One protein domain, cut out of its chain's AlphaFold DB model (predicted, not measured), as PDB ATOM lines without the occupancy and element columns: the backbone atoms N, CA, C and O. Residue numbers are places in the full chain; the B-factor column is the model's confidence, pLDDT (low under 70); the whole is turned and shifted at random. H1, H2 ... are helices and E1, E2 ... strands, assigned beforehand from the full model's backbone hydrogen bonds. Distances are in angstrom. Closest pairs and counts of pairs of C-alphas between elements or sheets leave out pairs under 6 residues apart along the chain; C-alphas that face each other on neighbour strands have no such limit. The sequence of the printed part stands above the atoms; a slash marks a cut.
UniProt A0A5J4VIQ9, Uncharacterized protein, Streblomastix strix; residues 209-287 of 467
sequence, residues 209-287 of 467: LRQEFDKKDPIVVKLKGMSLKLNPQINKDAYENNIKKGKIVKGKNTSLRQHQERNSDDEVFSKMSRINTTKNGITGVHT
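Overview. This is residues 209 to 287 of the 467 residues of an uncharacterized protein of Streblomastix strix (UniProt A0A5J4VIQ9). A long hairpin of two antiparallel strands, E2 and E3, reaches out as a bending ribbon from a small, loose base made of helix H1, the short strand E1 and the unnamed residues 224 to 235. The hairpin makes most of the length, and at the other extreme residues 212 to 217, just before E1, stick out as a free loop. The printed part has 79 residues, with three named strands and one named helix in the order E1, H1, E2, E3, and its class is mixed, helices and strands. The whole is extended, with a radius of gyration of the C-alphas of 18.5 A and spans of 62 by 30 by 17 A.

Along the chain. Strand E2, residues 249 to 262, measures 35.6 A from first to last C-alpha and begins at C-alpha 249 at (114.583, 118.875, 200.693). Strand E3, residues 268 to 282, is the longest strand by residues, measures 38.6 A and ends at C-alpha 282 at (113.904, 115.858, 196.756). Helix H1, residues 236 to 245, measures 13.8 A. Strand E1, residues 219 to 223, measures 13.1 A and begins at C-alpha 219 at (102.724, 104.536, 202.468).

Arrangement. E2 and E3 form a hairpin, antiparallel with 169 degrees between their N-to-C directions. C-alphas 252 and 278 face each other at 4.6 A, and so do 262 and 268 at 4.7 A. N 253 and O 277 are within hydrogen-bond range at 2.9 A, as are N 271 and O 259 at 2.9 A. E2 bends by 69 degrees at residue 258, and E3 bends by 59 degrees at residue 271. The closest C-alphas of H1 and E3 are those of Tyr 239 and Ile 282, 7.0 A apart; those of H1 and E2 are Ala 238 and Val 249, 6.7 A apart. In H1 every O i to N i+4 pair is within hydrogen-bond range. The closest C-alphas of E1 and E3 are those of Leu 223 and Gly 281, 7.4 A apart. E1 and E2 are apart. E1 and H1 are only just apart, their closest C-alphas 8.5 A from each other. E1 pairs with no named strand, but its residues 219 to 220 pair antiparallel with residues 209 to 210.

Size, cuts and confidence. The two C-alphas farthest apart, those of Phe 213 and Asp 265, are 64.0 A from each other. The printed part has no cut. The link from E1 to H1 is long, with 12 residues; those from H1 to E2 and from E2 to E3 are tight. The mean pLDDT of the printed part is 81.6, and residues 215 to 217 and 284 to 287 are under 70.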
ATOM      1  N   LEU A 209     103.961 106.820 197.087       90.81
ATOM      2  CA  LEU A 209     102.750 106.077 196.743       90.81
ATOM      3  C   LEU A 209     101.915 105.831 198.002       90.81
ATOM      4  O   LEU A 209     102.430 105.341 199.011       90.81
ATOM      5  N   ARG A 210     100.618 106.127 197.914       88.56
ATOM      6  CA  ARG A 210      99.611 105.762 198.913       88.56
ATOM      7  C   ARG A 210      98.829 104.540 198.449       88.56
ATOM      8  O   ARG A 210      98.026 104.653 197.533       88.56
ATOM      9  N   GLN A 211      99.044 103.407 199.103       84.75
ATOM     10  CA  GLN A 211      98.515 102.072 198.798       84.75
ATOM     11  C   GLN A 211      97.482 101.605 199.844       84.75
ATOM     12  O   GLN A 211      97.598 100.531 200.434       84.75
ATOM     13  N   GLU A 212      96.482 102.444 200.121       79.12
ATOM     14  CA  GLU A 212      95.479 102.207 201.178       79.12
ATOM     15  C   GLU A 212      94.492 101.071 200.889       79.12
ATOM     16  O   GLU A 212      93.808 100.605 201.795       79.12
ATOM     17  N   PHE A 213      94.452 100.590 199.649       79.06
ATOM     18  CA  PHE A 213      93.537  99.534 199.230       79.06
ATOM     19  C   PHE A 213      94.035  98.118 199.555       79.06
ATOM     20  O   PHE A 213      93.219  97.214 199.718       79.06
ATOM     21  N   ASP A 214      95.354  97.926 199.689       71.25
ATOM     22  CA  ASP A 214      95.957  96.588 199.802       71.25
ATOM     23  C   ASP A 214      96.704  96.332 201.126       71.25
ATOM     24  O   ASP A 214      96.975  95.175 201.456       71.25
ATOM     25  N   LYS A 215      97.076  97.363 201.908       68.00
ATOM     26  CA  LYS A 215      97.893  97.190 203.132       68.00
ATOM     27  C   LYS A 215      97.440  98.048 204.314       68.00
ATOM     28  O   LYS A 215      97.026  99.188 204.144       68.00
ATOM     29  N   LYS A 216      97.644  97.513 205.533       60.38
ATOM     30  CA  LYS A 216      97.454  98.223 206.818       60.38
ATOM     31  C   LYS A 216      98.389  99.426 206.999       60.38
ATOM     32  O   LYS A 216      98.005 100.362 207.687       60.38
ATOM     33  N   ASP A 217      99.585  99.396 206.404       61.56
ATOM     34  CA  ASP A 217     100.531 100.519 206.412       61.56
ATOM     35  C   ASP A 217     100.672 101.082 204.980       61.56
ATOM     36  O   ASP A 217     101.352 100.489 204.126       61.56
ATOM     37  N   PRO A 218      99.936 102.156 204.645       75.00
ATOM     38  CA  PRO A 218      99.566 102.454 203.269       75.00
ATOM     39  C   PRO A 218     100.559 103.370 202.550       75.00
ATOM     40  O   PRO A 218     100.199 103.950 201.533       75.00
ATOM     41  N   ILE A 219     101.787 103.559 203.044       85.06
ATOM     42  CA  ILE A 219     102.724 104.536 202.468       85.06
ATOM     43  C   ILE A 219     104.011 103.864 201.998       85.06
ATOM     44  O   ILE A 219     104.737 103.247 202.772       85.06
ATOM     45  N   VAL A 220     104.335 104.059 200.720       86.19
ATOM     46  CA  VAL A 220     105.631 103.697 200.141       86.19
ATOM     47  C   VAL A 220     106.346 104.964 199.723       86.19
ATOM     48  O   VAL A 220     105.859 105.731 198.896       86.19
ATOM     49  N   VAL A 221     107.541 105.156 200.268       89.56
ATOM     50  CA  VAL A 221     108.476 106.175 199.798       89.56
ATOM     51  C   VAL A 221     109.637 105.458 199.133       89.56
ATOM     52  O   VAL A 221     110.275 104.597 199.740       89.56
ATOM     53  N   LYS A 222     109.925 105.803 197.882       88.06
ATOM     54  CA  LYS A 222     111.097 105.323 197.158       88.06
ATOM     55  C   LYS A 222     111.992 106.512 196.873       88.06
ATOM     56  O   LYS A 222     111.572 107.427 196.185       88.06
ATOM     57  N   LEU A 223     113.221 106.481 197.377       88.88
ATOM     58  CA  LEU A 223     114.243 107.474 197.059       88.88
ATOM     59  C   LEU A 223     115.604 106.790 196.929       88.88
ATOM     60  O   LEU A 223     116.096 106.177 197.879       88.88
ATOM     61  N   LYS A 224     116.232 106.887 195.754       85.19
ATOM     62  CA  LYS A 224     117.562 106.309 195.541       85.19
ATOM     63  C   LYS A 224     118.643 107.118 196.252       85.19
ATOM     64  O   LYS A 224     118.725 108.335 196.135       85.19
ATOM     65  N   GLY A 225     119.553 106.396 196.901       82.88
ATOM     66  CA  GLY A 225     120.800 106.961 197.399       82.88
ATOM     67  C   GLY A 225     120.676 107.689 198.728       82.88
ATOM     68  O   GLY A 225     121.654 108.326 199.107       82.88
ATOM     69  N   MET A 226     119.542 107.587 199.434       84.56
ATOM     70  CA  MET A 226     119.378 108.083 200.802       84.56
ATOM     71  C   MET A 226     118.627 107.097 201.695       84.56
ATOM     72  O   MET A 226     117.701 106.424 201.250       84.56
ATOM     73  N   SER A 227     119.023 107.021 202.967       85.44
ATOM     74  CA  SER A 227     118.315 106.204 203.958       85.44
ATOM     75  C   SER A 227     117.067 106.930 204.449       85.44
ATOM     76  O   SER A 227     117.175 107.975 205.087       85.44
ATOM     77  N   LEU A 228     115.884 106.369 204.200       88.12
ATOM     78  CA  LEU A 228     114.618 106.959 204.652       88.12
ATOM     79  C   LEU A 228     114.491 106.963 206.181       88.12
ATOM     80  O   LEU A 228     113.978 107.923 206.743       88.12
ATOM     81  N   LYS A 229     115.049 105.952 206.865       87.75
ATOM     82  CA  LYS A 229     115.059 105.880 208.339       87.75
ATOM     83  C   LYS A 229     115.786 107.066 208.980       87.75
ATOM     84  O   LYS A 229     115.372 107.545 210.025       87.75
ATOM     85  N   LEU A 230     116.862 107.538 208.348       87.44
ATOM     86  CA  LEU A 230     117.633 108.695 208.820       87.44
ATOM     87  C   LEU A 230     117.040 110.033 208.363       87.44
ATOM     88  O   LEU A 230     117.529 111.084 208.771       87.44
ATOM     89  N   ASN A 231     116.036 110.005 207.483       90.81
ATOM     90  CA  ASN A 231     115.495 111.189 206.828       90.81
ATOM     91  C   ASN A 231     113.958 111.206 206.844       90.81
ATOM     92  O   ASN A 231     113.340 111.199 205.775       90.81
ATOM     93  N   PRO A 232     113.324 111.253 208.030       90.94
ATOM     94  CA  PRO A 232     111.864 111.242 208.161       90.94
ATOM     95  C   PRO A 232     111.183 112.471 207.534       90.94
ATOM     96  O   PRO A 232     110.003 112.420 207.201       90.94
ATOM     97  N   GLN A 233     111.923 113.563 207.309       90.62
ATOM     98  CA  GLN A 233     111.434 114.737 206.585       90.62
ATOM     99  C   GLN A 233     111.131 114.459 205.103       90.62
ATOM    100  O   GLN A 233     110.521 115.293 204.439       90.62
ATOM    101  N   ILE A 234     111.569 113.320 204.554       90.88
ATOM    102  CA  ILE A 234     111.257 112.878 203.189       90.88
ATOM    103  C   ILE A 234     109.904 112.157 203.224       90.88
ATOM    104  O   ILE A 234     109.814 110.933 203.190       90.88
ATOM    105  N   ASN A 235     108.846 112.953 203.336       90.69
ATOM    106  CA  ASN A 235     107.462 112.512 203.484       90.69
ATOM    107  C   ASN A 235     106.569 113.129 202.392       90.69
ATOM    108  O   ASN A 235     107.054 113.872 201.543       90.69
ATOM    109  N   LYS A 236     105.261 112.845 202.416       90.81
ATOM    110  CA  LYS A 236     104.297 113.347 201.420       90.81
ATOM    111  C   LYS A 236     104.409 114.860 201.197       90.81
ATOM    112  O   LYS A 236     104.494 115.307 200.056       90.81
ATOM    113  N   ASP A 237     104.470 115.633 202.279       92.00
ATOM    114  CA  ASP A 237     104.524 117.093 202.210       92.00
ATOM    115  C   ASP A 237     105.796 117.575 201.524       92.00
ATOM    116  O   ASP A 237     105.778 118.593 200.837       92.00
ATOM    117  N   ALA A 238     106.909 116.857 201.670       91.31
ATOM    118  CA  ALA A 238     108.132 117.175 200.948       91.31
ATOM    119  C   ALA A 238     107.963 117.015 199.429       91.31
ATOM    120  O   ALA A 238     108.420 117.879 198.680       91.31
ATOM    121  N   TYR A 239     107.266 115.967 198.975       92.31
ATOM    122  CA  TYR A 239     106.944 115.773 197.557       92.31
ATOM    123  C   TYR A 239     105.953 116.834 197.055       92.31
ATOM    124  O   TYR A 239     106.191 117.462 196.025       92.31
ATOM    125  N   GLU A 240     104.876 117.103 197.797       90.88
ATOM    126  CA  GLU A 240     103.881 118.111 197.407       90.88
ATOM    127  C   GLU A 240     104.447 119.533 197.390       90.88
ATOM    128  O   GLU A 240     104.204 120.287 196.449       90.88
ATOM    129  N   ASN A 241     105.213 119.921 198.415       89.88
ATOM    130  CA  ASN A 241     105.845 121.240 198.468       89.88
ATOM    131  C   ASN A 241     106.893 121.403 197.370       89.88
ATOM    132  O   ASN A 241     107.117 122.518 196.900       89.88
ATOM    133  N   ASN A 242     107.543 120.317 196.957       88.50
ATOM    134  CA  ASN A 242     108.450 120.373 195.829       88.50
ATOM    135  C   ASN A 242     107.705 120.683 194.520       88.50
ATOM    136  O   ASN A 242     108.136 121.579 193.804       88.50
ATOM    137  N   ILE A 243     106.557 120.051 194.267       84.81
ATOM    138  CA  ILE A 243     105.722 120.347 193.088       84.81
ATOM    139  C   ILE A 243     105.143 121.762 193.153       84.81
ATOM    140  O   ILE A 243     105.254 122.526 192.203       84.81
ATOM    141  N   LYS A 244     104.523 122.121 194.282       86.56
ATOM    142  CA  LYS A 244     103.770 123.377 194.423       86.56
ATOM    143  C   LYS A 244     104.673 124.606 194.550       86.56
ATOM    144  O   LYS A 244     104.281 125.690 194.141       86.56
ATOM    145  N   LYS A 245     105.843 124.462 195.185       83.38
ATOM    146  CA  LYS A 245     106.702 125.590 195.598       83.38
ATOM    147  C   LYS A 245     108.156 125.456 195.140       83.38
ATOM    148  O   LYS A 245     108.982 126.273 195.531       83.38
ATOM    149  N   GLY A 246     108.517 124.399 194.407       78.75
ATOM    150  CA  GLY A 246     109.910 124.134 194.025       78.75
ATOM    151  C   GLY A 246     110.838 123.839 195.210       78.75
ATOM    152  O   GLY A 246     112.059 123.909 195.075       78.75
ATOM    153  N   LYS A 247     110.294 123.534 196.399       80.50
ATOM    154  CA  LYS A 247     111.096 123.388 197.623       80.50
ATOM    155  C   LYS A 247     112.030 122.182 197.519       80.50
ATOM    156  O   LYS A 247     111.578 121.055 197.325       80.50
ATOM    157  N   ILE A 248     113.326 122.415 197.703       84.44
ATOM    158  CA  ILE A 248     114.335 121.353 197.779       84.44
ATOM    159  C   ILE A 248     114.414 120.839 199.215       84.44
ATOM    160  O   ILE A 248     114.547 121.624 200.157       84.44
ATOM    161  N   VAL A 249     114.389 119.517 199.387       87.00
ATOM    162  CA  VAL A 249     114.583 118.875 200.693       87.00
ATOM    163  C   VAL A 249     115.907 118.133 200.706       87.00
ATOM    164  O   VAL A 249     116.152 117.230 199.904       87.00
ATOM    165  N   LYS A 250     116.774 118.533 201.635       86.81
ATOM    166  CA  LYS A 250     118.053 117.879 201.910       86.81
ATOM    167  C   LYS A 250     117.880 116.820 202.991       86.81
ATOM    168  O   LYS A 250     116.977 116.891 203.824       86.81
ATOM    169  N   GLY A 251     118.798 115.871 203.022       86.69
ATOM    170  CA  GLY A 251     118.919 114.959 204.145       86.69
ATOM    171  C   GLY A 251     120.326 114.414 204.300       86.69
ATOM    172  O   GLY A 251     121.241 114.778 203.563       86.69
ATOM    173  N   LYS A 252     120.505 113.576 205.310       88.38
ATOM    174  CA  LYS A 252     121.787 113.071 205.770       88.38
ATOM    175  C   LYS A 252     121.972 111.635 205.318       88.38
ATOM    176  O   LYS A 252     121.094 110.793 205.487       88.38
ATOM    177  N   ASN A 253     123.149 111.354 204.789       85.88
ATOM    178  CA  ASN A 253     123.636 110.001 204.643       85.88
ATOM    179  C   ASN A 253     124.797 109.774 205.574       85.88
ATOM    180  O   ASN A 253     125.708 110.591 205.650       85.88
ATOM    181  N   THR A 254     124.775 108.612 206.195       86.25
ATOM    182  CA  THR A 254     125.859 108.135 207.025       86.25
ATOM    183  C   THR A 254     126.561 107.025 206.261       86.25
ATOM    184  O   THR A 254     125.928 106.042 205.878       86.25
ATOM    185  N   SER A 255     127.853 107.196 206.005       83.56
ATOM    186  CA  SER A 255     128.706 106.159 205.421       83.56
ATOM    187  C   SER A 255     129.901 105.921 206.324       83.56
ATOM    188  O   SER A 255     130.504 106.882 206.798       83.56
ATOM    189  N   LEU A 256     130.261 104.658 206.524       86.12
ATOM    190  CA  LEU A 256     131.578 104.316 207.042       86.12
ATOM    191  C   LEU A 256     132.584 104.555 205.921       86.12
ATOM    192  O   LEU A 256     132.415 104.035 204.817       86.12
ATOM    193  N   ARG A 257     133.575 105.399 206.181       81.88
ATOM    194  CA  ARG A 257     134.666 105.662 205.247       81.88
ATOM    195  C   ARG A 257     135.982 105.533 205.977       81.88
ATOM    196  O   ARG A 257     136.099 105.930 207.132       81.88
ATOM    197  N   GLN A 258     136.949 104.971 205.275       77.44
ATOM    198  CA  GLN A 258     138.337 105.029 205.676       77.44
ATOM    199  C   GLN A 258     138.934 106.329 205.143       77.44
ATOM    200  O   GLN A 258     138.736 106.666 203.975       77.44
ATOM    201  N   HIS A 259     139.642 107.056 205.994       75.75
ATOM    202  CA  HIS A 259     140.390 108.247 205.618       75.75
ATOM    203  C   HIS A 259     141.735 108.262 206.349       75.75
ATOM    204  O   HIS A 259     141.905 107.571 207.354       75.75
ATOM    205  N   GLN A 260     142.704 108.991 205.804       77.06
ATOM    206  CA  GLN A 260     144.010 109.159 206.439       77.06
ATOM    207  C   GLN A 260     143.926 110.288 207.471       77.06
ATOM    208  O   GLN A 260     143.380 111.351 207.178       77.06
ATOM    209  N   GLU A 261     144.450 110.049 208.666       77.50
ATOM    210  CA  GLU A 261     144.673 111.059 209.704       77.50
ATOM    211  C   GLU A 261     146.172 111.132 210.013       77.50
ATOM    212  O   GLU A 261     146.915 110.190 209.727       77.50
ATOM    213  N   ARG A 262     146.602 112.261 210.585       80.25
ATOM    214  CA  ARG A 262     147.925 112.404 211.193       80.25
ATOM    215  C   ARG A 262     147.779 112.483 212.704       80.25
ATOM    216  O   ARG A 262     146.851 113.141 213.182       80.25
ATOM    217  N   ASN A 263     148.639 111.787 213.437       77.12
ATOM    218  CA  ASN A 263     148.707 111.926 214.892       77.12
ATOM    219  C   ASN A 263     149.538 113.170 215.278       77.12
ATOM    220  O   ASN A 263     149.972 113.933 214.416       77.12
ATOM    221  N   SER A 264     149.724 113.394 216.583       81.00
ATOM    222  CA  SER A 264     150.545 114.490 217.123       81.00
ATOM    223  C   SER A 264     152.005 114.442 216.673       81.00
ATOM    224  O   SER A 264     152.659 115.480 216.649       81.00
ATOM    225  N   ASP A 265     152.478 113.260 216.285       80.12
ATOM    226  CA  ASP A 265     153.855 112.991 215.870       80.12
ATOM    227  C   ASP A 265     154.005 113.029 214.332       80.12
ATOM    228  O   ASP A 265     155.006 112.584 213.781       80.12
ATOM    229  N   ASP A 266     152.992 113.565 213.632       75.25
ATOM    230  CA  ASP A 266     152.885 113.694 212.170       75.25
ATOM    231  C   ASP A 266     152.891 112.348 211.402       75.25
ATOM    232  O   ASP A 266     152.987 112.317 210.171       75.25
ATOM    233  N   GLU A 267     152.700 111.219 212.095       75.25
ATOM    234  CA  GLU A 267     152.563 109.904 211.467       75.25
ATOM    235  C   GLU A 267     151.201 109.754 210.781       75.25
ATOM    236  O   GLU A 267     150.141 109.961 211.380       75.25
ATOM    237  N   VAL A 268     151.222 109.322 209.518       74.88
ATOM    238  CA  VAL A 268     150.016 109.063 208.724       74.88
ATOM    239  C   VAL A 268     149.483 107.660 209.013       74.88
ATOM    240  O   VAL A 268     150.166 106.660 208.785       74.88
ATOM    241  N   PHE A 269     148.222 107.562 209.427       72.62
ATOM    242  CA  PHE A 269     147.537 106.284 209.627       72.62
ATOM    243  C   PHE A 269     146.132 106.300 209.021       72.62
ATOM    244  O   PHE A 269     145.504 107.347 208.857       72.62
ATOM    245  N   SER A 270     145.619 105.124 208.654       78.38
ATOM    246  CA  SER A 270     144.235 104.998 208.200       78.38
ATOM    247  C   SER A 270     143.286 104.825 209.375       78.38
ATOM    248  O   SER A 270     143.457 103.922 210.188       78.38
ATOM    249  N   LYS A 271     142.207 105.602 209.395       79.88
ATOM    250  CA  LYS A 271     141.124 105.449 210.363       79.88
ATOM    251  C   LYS A 271     139.805 105.241 209.653       79.88
ATOM    252  O   LYS A 271     139.468 105.946 208.704       79.88
ATOM    253  N   MET A 272     139.031 104.276 210.132       83.88
ATOM    254  CA  MET A 272     137.641 104.143 209.725       83.88
ATOM    255  C   MET A 272     136.776 105.033 210.609       83.88
ATOM    256  O   MET A 272     136.789 104.913 211.832       83.88
ATOM    257  N   SER A 273     136.000 105.918 209.995       83.56
ATOM    258  CA  SER A 273     135.081 106.786 210.716       83.56
ATOM    259  C   SER A 273     133.700 106.802 210.084       83.56
ATOM    260  O   SER A 273     133.484 106.489 208.908       83.56
ATOM    261  N   ARG A 274     132.725 107.183 210.904       87.19
ATOM    262  CA  ARG A 274     131.362 107.429 210.462       87.19
ATOM    263  C   ARG A 274     131.271 108.854 209.920       87.19
ATOM    264  O   ARG A 274     131.217 109.805 210.690       87.19
ATOM    265  N   ILE A 275     131.188 108.992 208.600       83.75
ATOM    266  CA  ILE A 275     131.056 110.289 207.934       83.75
ATOM    267  C   ILE A 275     129.588 110.557 207.615       83.75
ATOM    268  O   ILE A 275     128.916 109.752 206.962       83.75
ATOM    269  N   ASN A 276     129.107 111.718 208.057       86.12
ATOM    270  CA  ASN A 276     127.788 112.229 207.714       86.12
ATOM    271  C   ASN A 276     127.909 113.225 206.559       86.12
ATOM    272  O   ASN A 276     128.601 114.233 206.660       86.12
ATOM    273  N   THR A 277     127.208 112.962 205.463       82.88
ATOM    274  CA  THR A 277     127.169 113.843 204.295       82.88
ATOM    275  C   THR A 277     125.747 114.311 204.050       82.88
ATOM    276  O   THR A 277     124.824 113.501 203.942       82.88
ATOM    277  N   THR A 278     125.568 115.621 203.901       84.12
ATOM    278  CA  THR A 278     124.289 116.196 203.477       84.12
ATOM    279  C   THR A 278     124.139 116.045 201.965       84.12
ATOM    280  O   THR A 278     124.996 116.488 201.202       84.12
ATOM    281  N   LYS A 279     123.049 115.422 201.517       81.44
ATOM    282  CA  LYS A 279     122.690 115.272 200.103       81.44
ATOM    283  C   LYS A 279     121.334 115.913 199.826       81.44
ATOM    284  O   LYS A 279     120.476 115.983 200.705       81.44
ATOM    285  N   ASN A 280     121.136 116.364 198.592       80.00
ATOM    286  CA  ASN A 280     119.812 116.748 198.116       80.00
ATOM    287  C   ASN A 280     118.986 115.466 197.923       80.00
ATOM    288  O   ASN A 280     119.428 114.573 197.201       80.00
ATOM    289  N   GLY A 281     117.836 115.369 198.589       80.06
ATOM    290  CA  GLY A 281     116.921 114.234 198.474       80.06
ATOM    291  C   GLY A 281     115.848 114.491 197.425       80.06
ATOM    292  O   GLY A 281     115.841 113.855 196.378       80.06
ATOM    293  N   ILE A 282     114.974 115.466 197.681       84.06
ATOM    294  CA  ILE A 282     113.904 115.858 196.756       84.06
ATOM    295  C   ILE A 282     114.291 117.172 196.080       84.06
ATOM    296  O   ILE A 282     114.471 118.178 196.765       84.06
ATOM    297  N   THR A 283     114.424 117.161 194.750       70.88
ATOM    298  CA  THR A 283     114.842 118.337 193.964       70.88
ATOM    299  C   THR A 283     113.878 118.742 192.854       70.88
ATOM    300  O   THR A 283     114.114 119.775 192.242       70.88
ATOM    301  N   GLY A 284     112.812 117.983 192.564       60.75
ATOM    302  CA  GLY A 284     111.820 118.283 191.506       60.75
ATOM    303  C   GLY A 284     112.335 118.257 190.069       60.75
ATOM    304  O   GLY A 284     111.562 118.124 189.132       60.75
ATOM    305  N   VAL A 285     113.652 118.321 189.897       54.56
ATOM    306  CA  VAL A 285     114.357 118.246 188.626       54.56
ATOM    307  C   VAL A 285     115.435 117.184 188.787       54.56
ATOM    308  O   VAL A 285     116.341 117.314 189.622       54.56
ATOM    309  N   HIS A 286     115.355 116.115 187.994       51.09
ATOM    310  CA  HIS A 286     116.514 115.260 187.776       51.09
ATOM    311  C   HIS A 286     117.464 115.960 186.817       51.09
ATOM    312  O   HIS A 286     117.444 115.785 185.608       51.09
ATOM    313  N   THR A 287     118.353 116.740 187.395       53.16
ATOM    314  CA  THR A 287     119.689 116.237 187.698       53.16
ATOM    315  C   THR A 287     120.327 117.269 188.613       53.16
ATOM    316  O   THR A 287     120.212 118.469 188.384       53.16
TER     317      THR A 287